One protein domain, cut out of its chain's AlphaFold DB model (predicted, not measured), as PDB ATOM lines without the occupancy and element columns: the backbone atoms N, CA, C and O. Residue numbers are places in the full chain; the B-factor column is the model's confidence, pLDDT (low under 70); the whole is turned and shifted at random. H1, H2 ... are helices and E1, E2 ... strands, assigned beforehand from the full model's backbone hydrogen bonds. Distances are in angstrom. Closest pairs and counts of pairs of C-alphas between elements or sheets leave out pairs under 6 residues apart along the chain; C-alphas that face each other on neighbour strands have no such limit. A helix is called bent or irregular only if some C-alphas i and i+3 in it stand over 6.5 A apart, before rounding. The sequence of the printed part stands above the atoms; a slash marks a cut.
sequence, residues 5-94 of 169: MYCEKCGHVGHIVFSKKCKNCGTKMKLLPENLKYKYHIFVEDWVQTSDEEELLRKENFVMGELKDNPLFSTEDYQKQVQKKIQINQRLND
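This is residues 5 to 94 of the 169 residues of an uncharacterized protein of bacterium 1XD8-92 (UniProt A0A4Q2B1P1). Two long helices, H3 and H4, lie loosely side by side, H4 folding back along H3. Residues 5 to 33, loops with E1, cover one side of the pair; short H1 and H2 lie beyond H3, away from H4. The printed part has 90 residues, is mostly helix in the order E1, H1, H2, H3, H4, and is compact, with radius of gyration of the C-alphas 12.9 A and spans 37 by 27 by 27 A.

E1, residues 13 to 15, begins at C-alpha (-13.379, -14.523, 36.693). H1 is residues 34 to 39. H2, residues 45 to 49, is irregular: C-alphas 45 and 48 are 7.4 A apart. H3, residues 52 to 67, measures 21.4 A; H4, residues 75 to 94, measures 28.5 A and ends at C-alpha (-8.729, 10.143, 40.907).

E1 pairs with no named strand; its closest C-alpha pair with H3 is Val 13 and Lys 59, 7.3 A. H1 and H3 are close but not clearly touching (closest C-alphas Leu 36 and Phe 62, 8.0 A), at a steep tilt of 67 degrees, opposite ways. H3 and H4 are near each other, with 13 C-alpha pairs within 10 A. Every O i to N i+4 pair is within hydrogen-bond range in H1, H3 and H4; H2 has 0 of 1, and 1 of 2 O i to N i+3 pairs.

The farthest C-alphas, Pro 71 and Asp 94, are 38.3 A apart. The printed part has no cut; E1 to H1 is a long link. Residues 17, 18 and 45 have pLDDT under 70.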
ATOM      1  N   MET A   5     -13.741 -17.865  31.869       93.00
ATOM      2  CA  MET A   5     -13.133 -18.786  32.809       93.00
ATOM      3  C   MET A   5     -13.103 -18.212  34.211       93.00
ATOM      4  O   MET A   5     -13.146 -16.996  34.412       93.00
ATOM      5  N   TYR A   6     -12.922 -19.105  35.176       94.81
ATOM      6  CA  TYR A   6     -12.657 -18.752  36.555       94.81
ATOM      7  C   TYR A   6     -11.441 -19.492  37.125       94.81
ATOM      8  O   TYR A   6     -10.978 -20.505  36.597       94.81
ATOM      9  N   CYS A   7     -10.890 -18.960  38.210       95.31
ATOM     10  CA  CYS A   7      -9.817 -19.573  38.975       95.31
ATOM     11  C   CYS A   7     -10.363 -20.110  40.297       95.31
ATOM     12  O   CYS A   7     -10.816 -19.332  41.126       95.31
ATOM     13  N   GLU A   8     -10.215 -21.408  40.543       95.50
ATOM     14  CA  GLU A   8     -10.651 -22.033  41.803       95.50
ATOM     15  C   GLU A   8      -9.853 -21.565  43.017       95.50
ATOM     16  O   GLU A   8     -10.402 -21.478  44.105       95.50
ATOM     17  N   LYS A   9      -8.570 -21.222  42.832       95.38
ATOM     18  CA  LYS A   9      -7.713 -20.784  43.939       95.38
ATOM     19  C   LYS A   9      -8.065 -19.394  44.456       95.38
ATOM     20  O   LYS A   9      -8.294 -19.218  45.640       95.38
ATOM     21  N   CYS A  10      -8.074 -18.393  43.580       94.94
ATOM     22  CA  CYS A  10      -8.259 -17.005  43.997       94.94
ATOM     23  C   CYS A  10      -9.630 -16.432  43.637       94.94
ATOM     24  O   CYS A  10      -9.864 -15.274  43.930       94.94
ATOM     25  N   GLY A  11     -10.512 -17.166  42.951       94.31
ATOM     26  CA  GLY A  11     -11.834 -16.676  42.544       94.31
ATOM     27  C   GLY A  11     -11.836 -15.666  41.389       94.31
ATOM     28  O   GLY A  11     -12.828 -14.979  41.176       94.31
ATOM     29  N   HIS A  12     -10.733 -15.502  40.650       93.81
ATOM     30  CA  HIS A  12     -10.701 -14.604  39.485       93.81
ATOM     31  C   HIS A  12     -11.660 -15.096  38.398       93.81
ATOM     32  O   HIS A  12     -11.564 -16.262  38.034       93.81
ATOM     33  N   VAL A  13     -12.490 -14.216  37.828       92.81
ATOM     34  CA  VAL A  13     -13.379 -14.523  36.693       92.81
ATOM     35  C   VAL A  13     -13.140 -13.535  35.550       92.81
ATOM     36  O   VAL A  13     -13.131 -12.320  35.779       92.81
ATOM     37  N   GLY A  14     -12.974 -14.039  34.325       89.69
ATOM     38  CA  GLY A  14     -12.749 -13.210  33.140       89.69
ATOM     39  C   GLY A  14     -12.624 -13.997  31.835       89.69
ATOM     40  O   GLY A  14     -12.532 -15.225  31.838       89.69
ATOM     41  N   HIS A  15     -12.603 -13.273  30.716       85.75
ATOM     42  CA  HIS A  15     -12.383 -13.845  29.386       85.75
ATOM     43  C   HIS A  15     -10.922 -14.268  29.173       85.75
ATOM     44  O   HIS A  15      -9.985 -13.604  29.636       85.75
ATOM     45  N   ILE A  16     -10.715 -15.363  28.434       72.25
ATOM     46  CA  ILE A  16      -9.384 -15.727  27.929       72.25
ATOM     47  C   ILE A  16      -9.008 -14.790  26.803       72.25
ATOM     48  O   ILE A  16      -9.747 -14.655  25.839       72.25
ATOM     49  N   VAL A  17      -7.796 -14.247  26.878       63.66
ATOM     50  CA  VAL A  17      -7.195 -13.579  25.720       63.66
ATOM     51  C   VAL A  17      -5.883 -14.251  25.292       63.66
ATOM     52  O   VAL A  17      -5.612 -14.325  24.103       63.66
ATOM     53  N   PHE A  18      -5.083 -14.811  26.221       63.66
ATOM     54  CA  PHE A  18      -3.735 -15.317  25.877       63.66
ATOM     55  C   PHE A  18      -3.226 -16.550  26.650       63.66
ATOM     56  O   PHE A  18      -2.310 -17.218  26.184       63.66
ATOM     57  N   SER A  19      -3.758 -16.875  27.836       74.69
ATOM     58  CA  SER A  19      -3.252 -17.985  28.662       74.69
ATOM     59  C   SER A  19      -4.364 -18.619  29.489       74.69
ATOM     60  O   SER A  19      -5.212 -17.915  30.032       74.69
ATOM     61  N   LYS A  20      -4.320 -19.951  29.639       84.62
ATOM     62  CA  LYS A  20      -5.204 -20.715  30.540       84.62
ATOM     63  C   LYS A  20      -4.757 -20.663  32.010       84.62
ATOM     64  O   LYS A  20      -5.263 -21.427  32.828       84.62
ATOM     65  N   LYS A  21      -3.787 -19.812  32.360       91.06
ATOM     66  CA  LYS A  21      -3.329 -19.593  33.740       91.06
ATOM     67  C   LYS A  21      -3.857 -18.272  34.285       91.06
ATOM     68  O   LYS A  21      -3.887 -17.263  33.583       91.06
ATOM     69  N   CYS A  22      -4.220 -18.276  35.562       91.50
ATOM     70  CA  CYS A  22      -4.695 -17.102  36.271       91.50
ATOM     71  C   CYS A  22      -3.580 -16.059  36.401       91.50
ATOM     72  O   CYS A  22      -2.499 -16.359  36.903       91.50
ATOM     73  N   LYS A  23      -3.861 -14.809  36.019       88.56
ATOM     74  CA  LYS A  23      -2.907 -13.692  36.145       88.56
ATOM     75  C   LYS A  23      -2.624 -13.290  37.598       88.56
ATOM     76  O   LYS A  23      -1.621 -12.633  37.848       88.56
ATOM     77  N   ASN A  24      -3.494 -13.670  38.537       89.88
ATOM     78  CA  ASN A  24      -3.363 -13.296  39.946       89.88
ATOM     79  C   ASN A  24      -2.518 -14.299  40.738       89.88
ATOM     80  O   ASN A  24      -1.695 -13.882  41.542       89.88
ATOM     81  N   CYS A  25      -2.700 -15.603  40.505       91.56
ATOM     82  CA  CYS A  25      -2.056 -16.648  41.311       91.56
ATOM     83  C   CYS A  25      -1.339 -17.744  40.501       91.56
ATOM     84  O   CYS A  25      -0.730 -18.631  41.089       91.56
ATOM     85  N   GLY A  26      -1.412 -17.723  39.166       90.25
ATOM     86  CA  GLY A  26      -0.754 -18.699  38.287       90.25
ATOM     87  C   GLY A  26      -1.474 -20.045  38.125       90.25
ATOM     88  O   GLY A  26      -1.111 -20.812  37.230       90.25
ATOM     89  N   THR A  27      -2.509 -20.325  38.925       93.50
ATOM     90  CA  THR A  27      -3.296 -21.567  38.847       93.50
ATOM     91  C   THR A  27      -3.977 -21.718  37.489       93.50
ATOM     92  O   THR A  27      -4.431 -20.739  36.890       93.50
ATOM     93  N   LYS A  28      -4.062 -22.956  36.990       93.44
ATOM     94  CA  LYS A  28      -4.815 -23.269  35.772       93.44
ATOM     95  C   LYS A  28      -6.287 -22.918  35.981       93.44
ATOM     96  O   LYS A  28      -6.895 -23.316  36.967       93.44
ATOM     97  N   MET A  29      -6.844 -22.160  35.052       93.38
ATOM     98  CA  MET A  29      -8.232 -21.733  35.098       93.38
ATOM     99  C   MET A  29      -9.158 -22.803  34.511       93.38
ATOM    100  O   MET A  29      -8.744 -23.607  33.667       93.38
ATOM    101  N   LYS A  30     -10.412 -22.792  34.962       93.75
ATOM    102  CA  LYS A  30     -11.493 -23.660  34.487       93.75
ATOM    103  C   LYS A  30     -12.515 -22.853  33.698       93.75
ATOM    104  O   LYS A  30     -12.716 -21.671  33.965       93.75
ATOM    105  N   LEU A  31     -13.160 -23.504  32.735       93.56
ATOM    106  CA  LEU A  31     -14.277 -22.919  32.000       93.56
ATOM    107  C   LEU A  31     -15.435 -22.667  32.965       93.56
ATOM    108  O   LEU A  31     -15.755 -23.548  33.760       93.56
ATOM    109  N   LEU A  32     -16.042 -21.482  32.899       92.81
ATOM    110  CA  LEU A  32     -17.237 -21.165  33.668       92.81
ATOM    111  C   LEU A  32     -18.463 -21.755  32.949       92.81
ATOM    112  O   LEU A  32     -18.756 -21.320  31.831       92.81
ATOM    113  N   PRO A  33     -19.169 -22.727  33.556       92.75
ATOM    114  CA  PRO A  33     -20.375 -23.307  32.979       92.75
ATOM    115  C   PRO A  33     -21.466 -22.262  32.735       92.75
ATOM    116  O   PRO A  33     -21.640 -21.332  33.524       92.75
ATOM    117  N   GLU A  34     -22.237 -22.446  31.664       91.00
ATOM    118  CA  GLU A  34     -23.254 -21.484  31.231       91.00
ATOM    119  C   GLU A  34     -24.355 -21.267  32.284       91.00
ATOM    120  O   GLU A  34     -24.751 -20.138  32.562       91.00
ATOM    121  N   ASN A  35     -24.786 -22.331  32.965       92.06
ATOM    122  CA  ASN A  35     -25.769 -22.250  34.050       92.06
ATOM    123  C   ASN A  35     -25.292 -21.362  35.212       92.06
ATOM    124  O   ASN A  35     -26.099 -20.653  35.811       92.06
ATOM    125  N   LEU A  36     -23.991 -21.371  35.520       93.06
ATOM    126  CA  LEU A  36     -23.422 -20.519  36.565       93.06
ATOM    127  C   LEU A  36     -23.272 -19.069  36.099       93.06
ATOM    128  O   LEU A  36     -23.470 -18.161  36.906       93.06
ATOM    129  N   LYS A  37     -23.001 -18.831  34.807       91.56
ATOM    130  CA  LYS A  37     -23.024 -17.472  34.242       91.56
ATOM    131  C   LYS A  37     -24.384 -16.817  34.446       91.56
ATOM    132  O   LYS A  37     -24.439 -15.726  35.000       91.56
ATOM    133  N   TYR A  38     -25.467 -17.500  34.073       90.69
ATOM    134  CA  TYR A  38     -26.822 -16.972  34.243       90.69
ATOM    135  C   TYR A  38     -27.224 -16.859  35.719       90.69
ATOM    136  O   TYR A  38     -27.718 -15.812  36.125       90.69
ATOM    137  N   LYS A  39     -26.941 -17.876  36.551       93.94
ATOM    138  CA  LYS A  39     -27.259 -17.861  37.996       93.94
ATOM    139  C   LYS A  39     -26.691 -16.628  38.706       93.94
ATOM    140  O   LYS A  39     -27.382 -16.009  39.510       93.94
ATOM    141  N   TYR A  40     -25.448 -16.262  38.398       93.06
ATOM    142  CA  TYR A  40     -24.749 -15.139  39.032       93.06
ATOM    143  C   TYR A  40     -24.692 -13.873  38.166       93.06
ATOM    144  O   TYR A  40     -24.036 -12.906  38.547       93.06
ATOM    145  N   HIS A  41     -25.379 -13.863  37.018       90.19
ATOM    146  CA  HIS A  41     -25.396 -12.751  36.062       90.19
ATOM    147  C   HIS A  41     -23.985 -12.299  35.634       90.19
ATOM    148  O   HIS A  41     -23.699 -11.107  35.517       90.19
ATOM    149  N   ILE A  42     -23.084 -13.262  35.415       90.19
ATOM    150  CA  ILE A  42     -21.682 -13.053  35.039       90.19
ATOM    151  C   ILE A  42     -21.537 -13.006  33.511       90.19
ATOM    152  O   ILE A  42     -21.777 -14.007  32.843       90.19
ATOM    153  N   PHE A  43     -21.071 -11.869  32.975       83.50
ATOM    154  CA  PHE A  43     -20.855 -11.627  31.536       83.50
ATOM    155  C   PHE A  43     -22.089 -11.921  30.649       83.50
ATOM    156  O   PHE A  43     -21.959 -12.461  29.553       83.50
ATOM    157  N   VAL A  44     -23.284 -11.570  31.135       82.44
ATOM    158  CA  VAL A  44     -24.559 -11.610  30.382       82.44
ATOM    159  C   VAL A  44     -24.837 -10.265  29.679       82.44
ATOM    160  O   VAL A  44     -24.074  -9.325  29.875       82.44
ATOM    161  N   GLU A  45     -25.888 -10.154  28.854       69.38
ATOM    162  CA  GLU A  45     -26.149  -9.010  27.940       69.38
ATOM    163  C   GLU A  45     -26.046  -7.611  28.597       69.38
ATOM    164  O   GLU A  45     -25.514  -6.685  27.986       69.38
ATOM    165  N   ASP A  46     -26.412  -7.478  29.876       70.00
ATOM    166  CA  ASP A  46     -26.352  -6.212  30.629       70.00
ATOM    167  C   ASP A  46     -24.978  -5.897  31.258       70.00
ATOM    168  O   ASP A  46     -24.799  -4.887  31.948       70.00
ATOM    169  N   TRP A  47     -23.967  -6.743  31.045       71.75
ATOM    170  CA  TRP A  47     -22.658  -6.608  31.693       71.75
ATOM    171  C   TRP A  47     -21.933  -5.306  31.327       71.75
ATOM    172  O   TRP A  47     -21.186  -4.765  32.136       71.75
ATOM    173  N   VAL A  48     -22.184  -4.766  30.129       71.75
ATOM    174  CA  VAL A  48     -21.571  -3.512  29.647       71.75
ATOM    175  C   VAL A  48     -22.066  -2.288  30.427       71.75
ATOM    176  O   VAL A  48     -21.346  -1.299  30.532       71.75
ATOM    177  N   GLN A  49     -23.275  -2.349  30.989       77.12
ATOM    178  CA  GLN A  49     -23.887  -1.251  31.747       77.12
ATOM    179  C   GLN A  49     -23.750  -1.433  33.265       77.12
ATOM    180  O   GLN A  49     -24.200  -0.587  34.034       77.12
ATOM    181  N   THR A  50     -23.138  -2.535  33.702       81.69
ATOM    182  CA  THR A  50     -23.013  -2.878  35.119       81.69
ATOM    183  C   THR A  50     -21.983  -1.965  35.791       81.69
ATOM    184  O   THR A  50     -20.874  -1.788  35.288       81.69
ATOM    185  N   SER A  51     -22.346  -1.381  36.936       86.19
ATOM    186  CA  SER A  51     -21.409  -0.579  37.734       86.19
ATOM    187  C   SER A  51     -20.270  -1.439  38.296       86.19
ATOM    188  O   SER A  51     -20.436  -2.639  38.509       86.19
ATOM    189  N   ASP A  52     -19.122  -0.827  38.603       85.25
ATOM    190  CA  ASP A  52     -17.988  -1.533  39.223       85.25
ATOM    191  C   ASP A  52     -18.380  -2.270  40.518       85.25
ATOM    192  O   ASP A  52     -17.894  -3.371  40.785       85.25
ATOM    193  N   GLU A  53     -19.260  -1.660  41.320       87.06
ATOM    194  CA  GLU A  53     -19.757  -2.212  42.585       87.06
ATOM    195  C   GLU A  53     -20.632  -3.442  42.350       87.06
ATOM    196  O   GLU A  53     -20.438  -4.482  42.979       87.06
ATOM    197  N   GLU A  54     -21.558  -3.357  41.399       89.88
ATOM    198  CA  GLU A  54     -22.434  -4.470  41.050       89.88
ATOM    199  C   GLU A  54     -21.654  -5.620  40.397       89.88
ATOM    200  O   GLU A  54     -21.899  -6.791  40.690       89.88
ATOM    201  N   GLU A  55     -20.652  -5.308  39.570       90.06
ATOM    202  CA  GLU A  55     -19.754  -6.302  38.981       90.06
ATOM    203  C   GLU A  55     -18.970  -7.062  40.066       90.06
ATOM    204  O   GLU A  55     -18.828  -8.289  39.999       90.06
ATOM    205  N   LEU A  56     -18.457  -6.337  41.068       90.38
ATOM    206  CA  LEU A  56     -17.781  -6.911  42.232       90.38
ATOM    207  C   LEU A  56     -18.728  -7.812  43.027       90.38
ATOM    208  O   LEU A  56     -18.361  -8.948  43.316       90.38
ATOM    209  N   LEU A  57     -19.949  -7.347  43.299       92.44
ATOM    210  CA  LEU A  57     -20.951  -8.083  44.069       92.44
ATOM    211  C   LEU A  57     -21.373  -9.388  43.375       92.44
ATOM    212  O   LEU A  57     -21.414 -10.448  43.997       92.44
ATOM    213  N   ARG A  58     -21.636  -9.347  42.062       93.62
ATOM    214  CA  ARG A  58     -21.981 -10.540  41.264       93.62
ATOM    215  C   ARG A  58     -20.862 -11.585  41.299       93.62
ATOM    216  O   ARG A  58     -21.125 -12.776  41.475       93.62
ATOM    217  N   LYS A  59     -19.605 -11.144  41.180       93.06
ATOM    218  CA  LYS A  59     -18.430 -12.024  41.282       93.06
ATOM    219  C   LYS A  59     -18.239 -12.568  42.693       93.06
ATOM    220  O   LYS A  59     -17.928 -13.746  42.835       93.06
ATOM    221  N   GLU A  60     -18.443 -11.747  43.715       94.38
ATOM    222  CA  GLU A  60     -18.364 -12.164  45.113       94.38
ATOM    223  C   GLU A  60     -19.409 -13.233  45.439       94.38
ATOM    224  O   GLU A  60     -19.061 -14.273  45.993       94.38
ATOM    225  N   ASN A  61     -20.654 -13.047  44.996       95.94
ATOM    226  CA  ASN A  61     -21.720 -14.036  45.157       95.94
ATOM    227  C   ASN A  61     -21.358 -15.387  44.523       95.94
ATOM    228  O   ASN A  61     -21.607 -16.434  45.122       95.94
ATOM    229  N   PHE A  62     -20.737 -15.379  43.339       96.50
ATOM    230  CA  PHE A  62     -20.230 -16.599  42.705       96.50
ATOM    231  C   PHE A  62     -19.110 -17.249  43.524       96.50
ATOM    232  O   PHE A  62     -19.173 -18.442  43.807       96.50
ATOM    233  N   VAL A  63     -18.098 -16.482  43.935       96.38
ATOM    234  CA  VAL A  63     -16.963 -17.021  44.702       96.38
ATOM    235  C   VAL A  63     -17.440 -17.622  46.021       96.38
ATOM    236  O   VAL A  63     -17.073 -18.747  46.357       96.38
ATOM    237  N   MET A  64     -18.295 -16.909  46.748       95.12
ATOM    238  CA  MET A  64     -18.778 -17.355  48.051       95.12
ATOM    239  C   MET A  64     -19.784 -18.504  47.946       95.12
ATOM    240  O   MET A  64     -19.840 -19.328  48.854       95.12
ATOM    241  N   GLY A  65     -20.551 -18.576  46.855       95.69
ATOM    242  CA  GLY A  65     -21.534 -19.634  46.626       95.69
ATOM    243  C   GLY A  65     -20.961 -20.926  46.041       95.69
ATOM    244  O   GLY A  65     -21.474 -21.993  46.352       95.69
ATOM    245  N   GLU A  66     -19.918 -20.846  45.210       96.12
ATOM    246  CA  GLU A  66     -19.405 -22.002  44.456       96.12
ATOM    247  C   GLU A  66     -17.986 -22.426  44.872       96.12
ATOM    248  O   GLU A  66     -17.609 -23.580  44.678       96.12
ATOM    249  N   LEU A  67     -17.168 -21.514  45.417       95.75
ATOM    250  CA  LEU A  67     -15.742 -21.775  45.674       95.75
ATOM    251  C   LEU A  67     -15.359 -21.791  47.150       95.75
ATOM    252  O   LEU A  67     -14.317 -22.349  47.471       95.75
ATOM    253  N   LYS A  68     -16.161 -21.207  48.043       93.88
ATOM    254  CA  LYS A  68     -15.813 -21.056  49.465       93.88
ATOM    255  C   LYS A  68     -15.404 -22.373  50.137       93.88
ATOM    256  O   LYS A  68     -14.444 -22.381  50.901       93.88
ATOM    257  N   ASP A  69     -16.102 -23.458  49.814       93.88
ATOM    258  CA  ASP A  69     -15.868 -24.787  50.392       93.88
ATOM    259  C   ASP A  69     -14.878 -25.637  49.566       93.88
ATOM    260  O   ASP A  69     -14.608 -26.793  49.890       93.88
ATOM    261  N   ASN A  70     -14.320 -25.087  48.481       94.12
ATOM    262  CA  ASN A  70     -13.356 -25.783  47.635       94.12
ATOM    263  C   ASN A  70     -11.984 -25.856  48.341       94.12
ATOM    264  O   ASN A  70     -11.428 -24.811  48.677       94.12
ATOM    265  N   PRO A  71     -11.363 -27.045  48.486       95.12
ATOM    266  CA  PRO A  71     -10.055 -27.188  49.136       95.12
ATOM    267  C   PRO A  71      -8.918 -26.385  48.489       95.12
ATOM    268  O   PRO A  71      -7.908 -26.111  49.133       95.12
ATOM    269  N   LEU A  72      -9.045 -26.038  47.204       94.62
ATOM    270  CA  LEU A  72      -8.057 -25.226  46.494       94.62
ATOM    271  C   LEU A  72      -8.247 -23.725  46.721       94.62
ATOM    272  O   LEU A  72      -7.334 -22.962  46.397       94.62
ATOM    273  N   PHE A  73      -9.406 -23.295  47.223       96.62
ATOM    274  CA  PHE A  73      -9.724 -21.888  47.403       96.62
ATOM    275  C   PHE A  73      -8.914 -21.277  48.546       96.62
ATOM    276  O   PHE A  73      -8.794 -21.821  49.640       96.62
ATOM    277  N   SER A  74      -8.349 -20.105  48.277       96.50
ATOM    278  CA  SER A  74      -7.607 -19.301  49.230       96.50
ATOM    279  C   SER A  74      -8.310 -17.963  49.397       96.50
ATOM    280  O   SER A  74      -8.251 -17.090  48.526       96.50
ATOM    281  N   THR A  75      -8.935 -17.782  50.561       94.94
ATOM    282  CA  THR A  75      -9.546 -16.511  50.970       94.94
ATOM    283  C   THR A  75      -8.543 -15.362  50.910       94.94
ATOM    284  O   THR A  75      -8.891 -14.260  50.492       94.94
ATOM    285  N   GLU A  76      -7.284 -15.615  51.268       95.19
ATOM    286  CA  GLU A  76      -6.224 -14.607  51.230       95.19
ATOM    287  C   GLU A  76      -5.922 -14.153  49.793       95.19
ATOM    288  O   GLU A  76      -5.871 -12.952  49.518       95.19
ATOM    289  N   ASP A  77      -5.778 -15.091  48.848       95.44
ATOM    290  CA  ASP A  77      -5.564 -14.751  47.438       95.44
ATOM    291  C   ASP A  77      -6.786 -14.030  46.841       95.44
ATOM    292  O   ASP A  77      -6.619 -13.103  46.040       95.44
ATOM    293  N   TYR A  78      -8.002 -14.417  47.247       95.12
ATOM    294  CA  TYR A  78      -9.240 -13.735  46.864       95.12
ATOM    295  C   TYR A  78      -9.276 -12.285  47.374       95.12
ATOM    296  O   TYR A  78      -9.494 -11.349  46.603       95.12
ATOM    297  N   GLN A  79      -8.984 -12.061  48.652       94.94
ATOM    298  CA  GLN A  79      -8.945 -10.714  49.223       94.94
ATOM    299  C   GLN A  79      -7.872  -9.852  48.550       94.94
ATOM    300  O   GLN A  79      -8.150  -8.714  48.168       94.94
ATOM    301  N   LYS A  80      -6.673 -10.401  48.309       94.69
ATOM    302  CA  LYS A  80      -5.594  -9.697  47.597       94.69
ATOM    303  C   LYS A  80      -6.024  -9.239  46.202       94.69
ATOM    304  O   LYS A  80      -5.740  -8.100  45.827       94.69
ATOM    305  N   GLN A  81      -6.714 -10.083  45.426       92.12
ATOM    306  CA  GLN A  81      -7.172  -9.677  44.091       92.12
ATOM    307  C   GLN A  81      -8.266  -8.601  44.134       92.12
ATOM    308  O   GLN A  81      -8.240  -7.692  43.303       92.12
ATOM    309  N   VAL A  82      -9.198  -8.675  45.091       93.31
ATOM    310  CA  VAL A  82     -10.297  -7.707  45.223       93.31
ATOM    311  C   VAL A  82      -9.734  -6.348  45.619       93.31
ATOM    312  O   VAL A  82     -10.000  -5.354  44.946       93.31
ATOM    313  N   GLN A  83      -8.852  -6.315  46.622       94.00
ATOM    314  CA  GLN A  83      -8.169  -5.095  47.057       94.00
ATOM    315  C   GLN A  83      -7.366  -4.448  45.924       94.00
ATOM    316  O   GLN A  83      -7.430  -3.237  45.719       94.00
ATOM    317  N   LYS A  84      -6.662  -5.257  45.121       93.06
ATOM    318  CA  LYS A  84      -5.938  -4.757  43.947       93.06
ATOM    319  C   LYS A  84      -6.878  -4.116  42.918       93.06
ATOM    320  O   LYS A  84      -6.528  -3.073  42.369       93.06
ATOM    321  N   LYS A  85      -8.051  -4.709  42.657       91.25
ATOM    322  CA  LYS A  85      -9.048  -4.138  41.732       91.25
ATOM    323  C   LYS A  85      -9.604  -2.815  42.271       91.25
ATOM    324  O   LYS A  85      -9.583  -1.826  41.547       91.25
ATOM    325  N   ILE A  86      -9.993  -2.771  43.548       92.62
ATOM    326  CA  ILE A  86     -10.477  -1.550  44.217       92.62
ATOM    327  C   ILE A  86      -9.434  -0.429  44.116       92.62
ATOM    328  O   ILE A  86      -9.760   0.686  43.714       92.62
ATOM    329  N   GLN A  87      -8.164  -0.727  44.402       95.44
ATOM    330  CA  GLN A  87      -7.086   0.261  44.337       95.44
ATOM    331  C   GLN A  87      -6.874   0.817  42.918       95.44
ATOM    332  O   GLN A  87      -6.593   2.004  42.755       95.44
ATOM    333  N   ILE A  88      -6.980  -0.024  41.885       94.00
ATOM    334  CA  ILE A  88      -6.866   0.421  40.490       94.00
ATOM    335  C   ILE A  88      -8.036   1.340  40.132       94.00
ATOM    336  O   ILE A  88      -7.797   2.426  39.606       94.00
ATOM    337  N   ASN A  89      -9.269   0.951  40.464       92.19
ATOM    338  CA  ASN A  89     -10.457   1.751  40.162       92.19
ATOM    339  C   ASN A  89     -10.416   3.110  40.876       92.19
ATOM    340  O   ASN A  89     -10.657   4.140  40.254       92.19
ATOM    341  N   GLN A  90      -9.994   3.147  42.146       94.25
ATOM    342  CA  GLN A  90      -9.773   4.401  42.875       94.25
ATOM    343  C   GLN A  90      -8.770   5.316  42.160       94.25
ATOM    344  O   GLN A  90      -9.043   6.495  41.949       94.25
ATOM    345  N   ARG A  91      -7.632   4.769  41.712       96.25
ATOM    346  CA  ARG A  91      -6.616   5.542  40.977       96.25
ATOM    347  C   ARG A  91      -7.130   6.077  39.640       96.25
ATOM    348  O   ARG A  91      -6.740   7.179  39.250       96.25
ATOM    349  N   LEU A  92      -7.957   5.307  38.933       95.12
ATOM    350  CA  LEU A  92      -8.582   5.740  37.681       95.12
ATOM    351  C   LEU A  92      -9.565   6.886  37.934       95.12
ATOM    352  O   LEU A  92      -9.442   7.931  37.297       95.12
ATOM    353  N   ASN A  93     -10.429   6.755  38.942       94.69
ATOM    354  CA  ASN A  93     -11.365   7.808  39.338       94.69
ATOM    355  C   ASN A  93     -10.637   9.100  39.746       94.69
ATOM    356  O   ASN A  93     -11.004  10.195  39.317       94.69
ATOM    357  N   ASP A  94      -9.553   8.991  40.518       96.44
ATOM    358  CA  ASP A  94      -8.729  10.143  40.907       96.44
ATOM    359  C   ASP A  94      -8.055  10.809  39.701       96.44
ATOM    360  O   ASP A  94      -7.920  12.037  39.630       96.44
TER     361      ASP A  94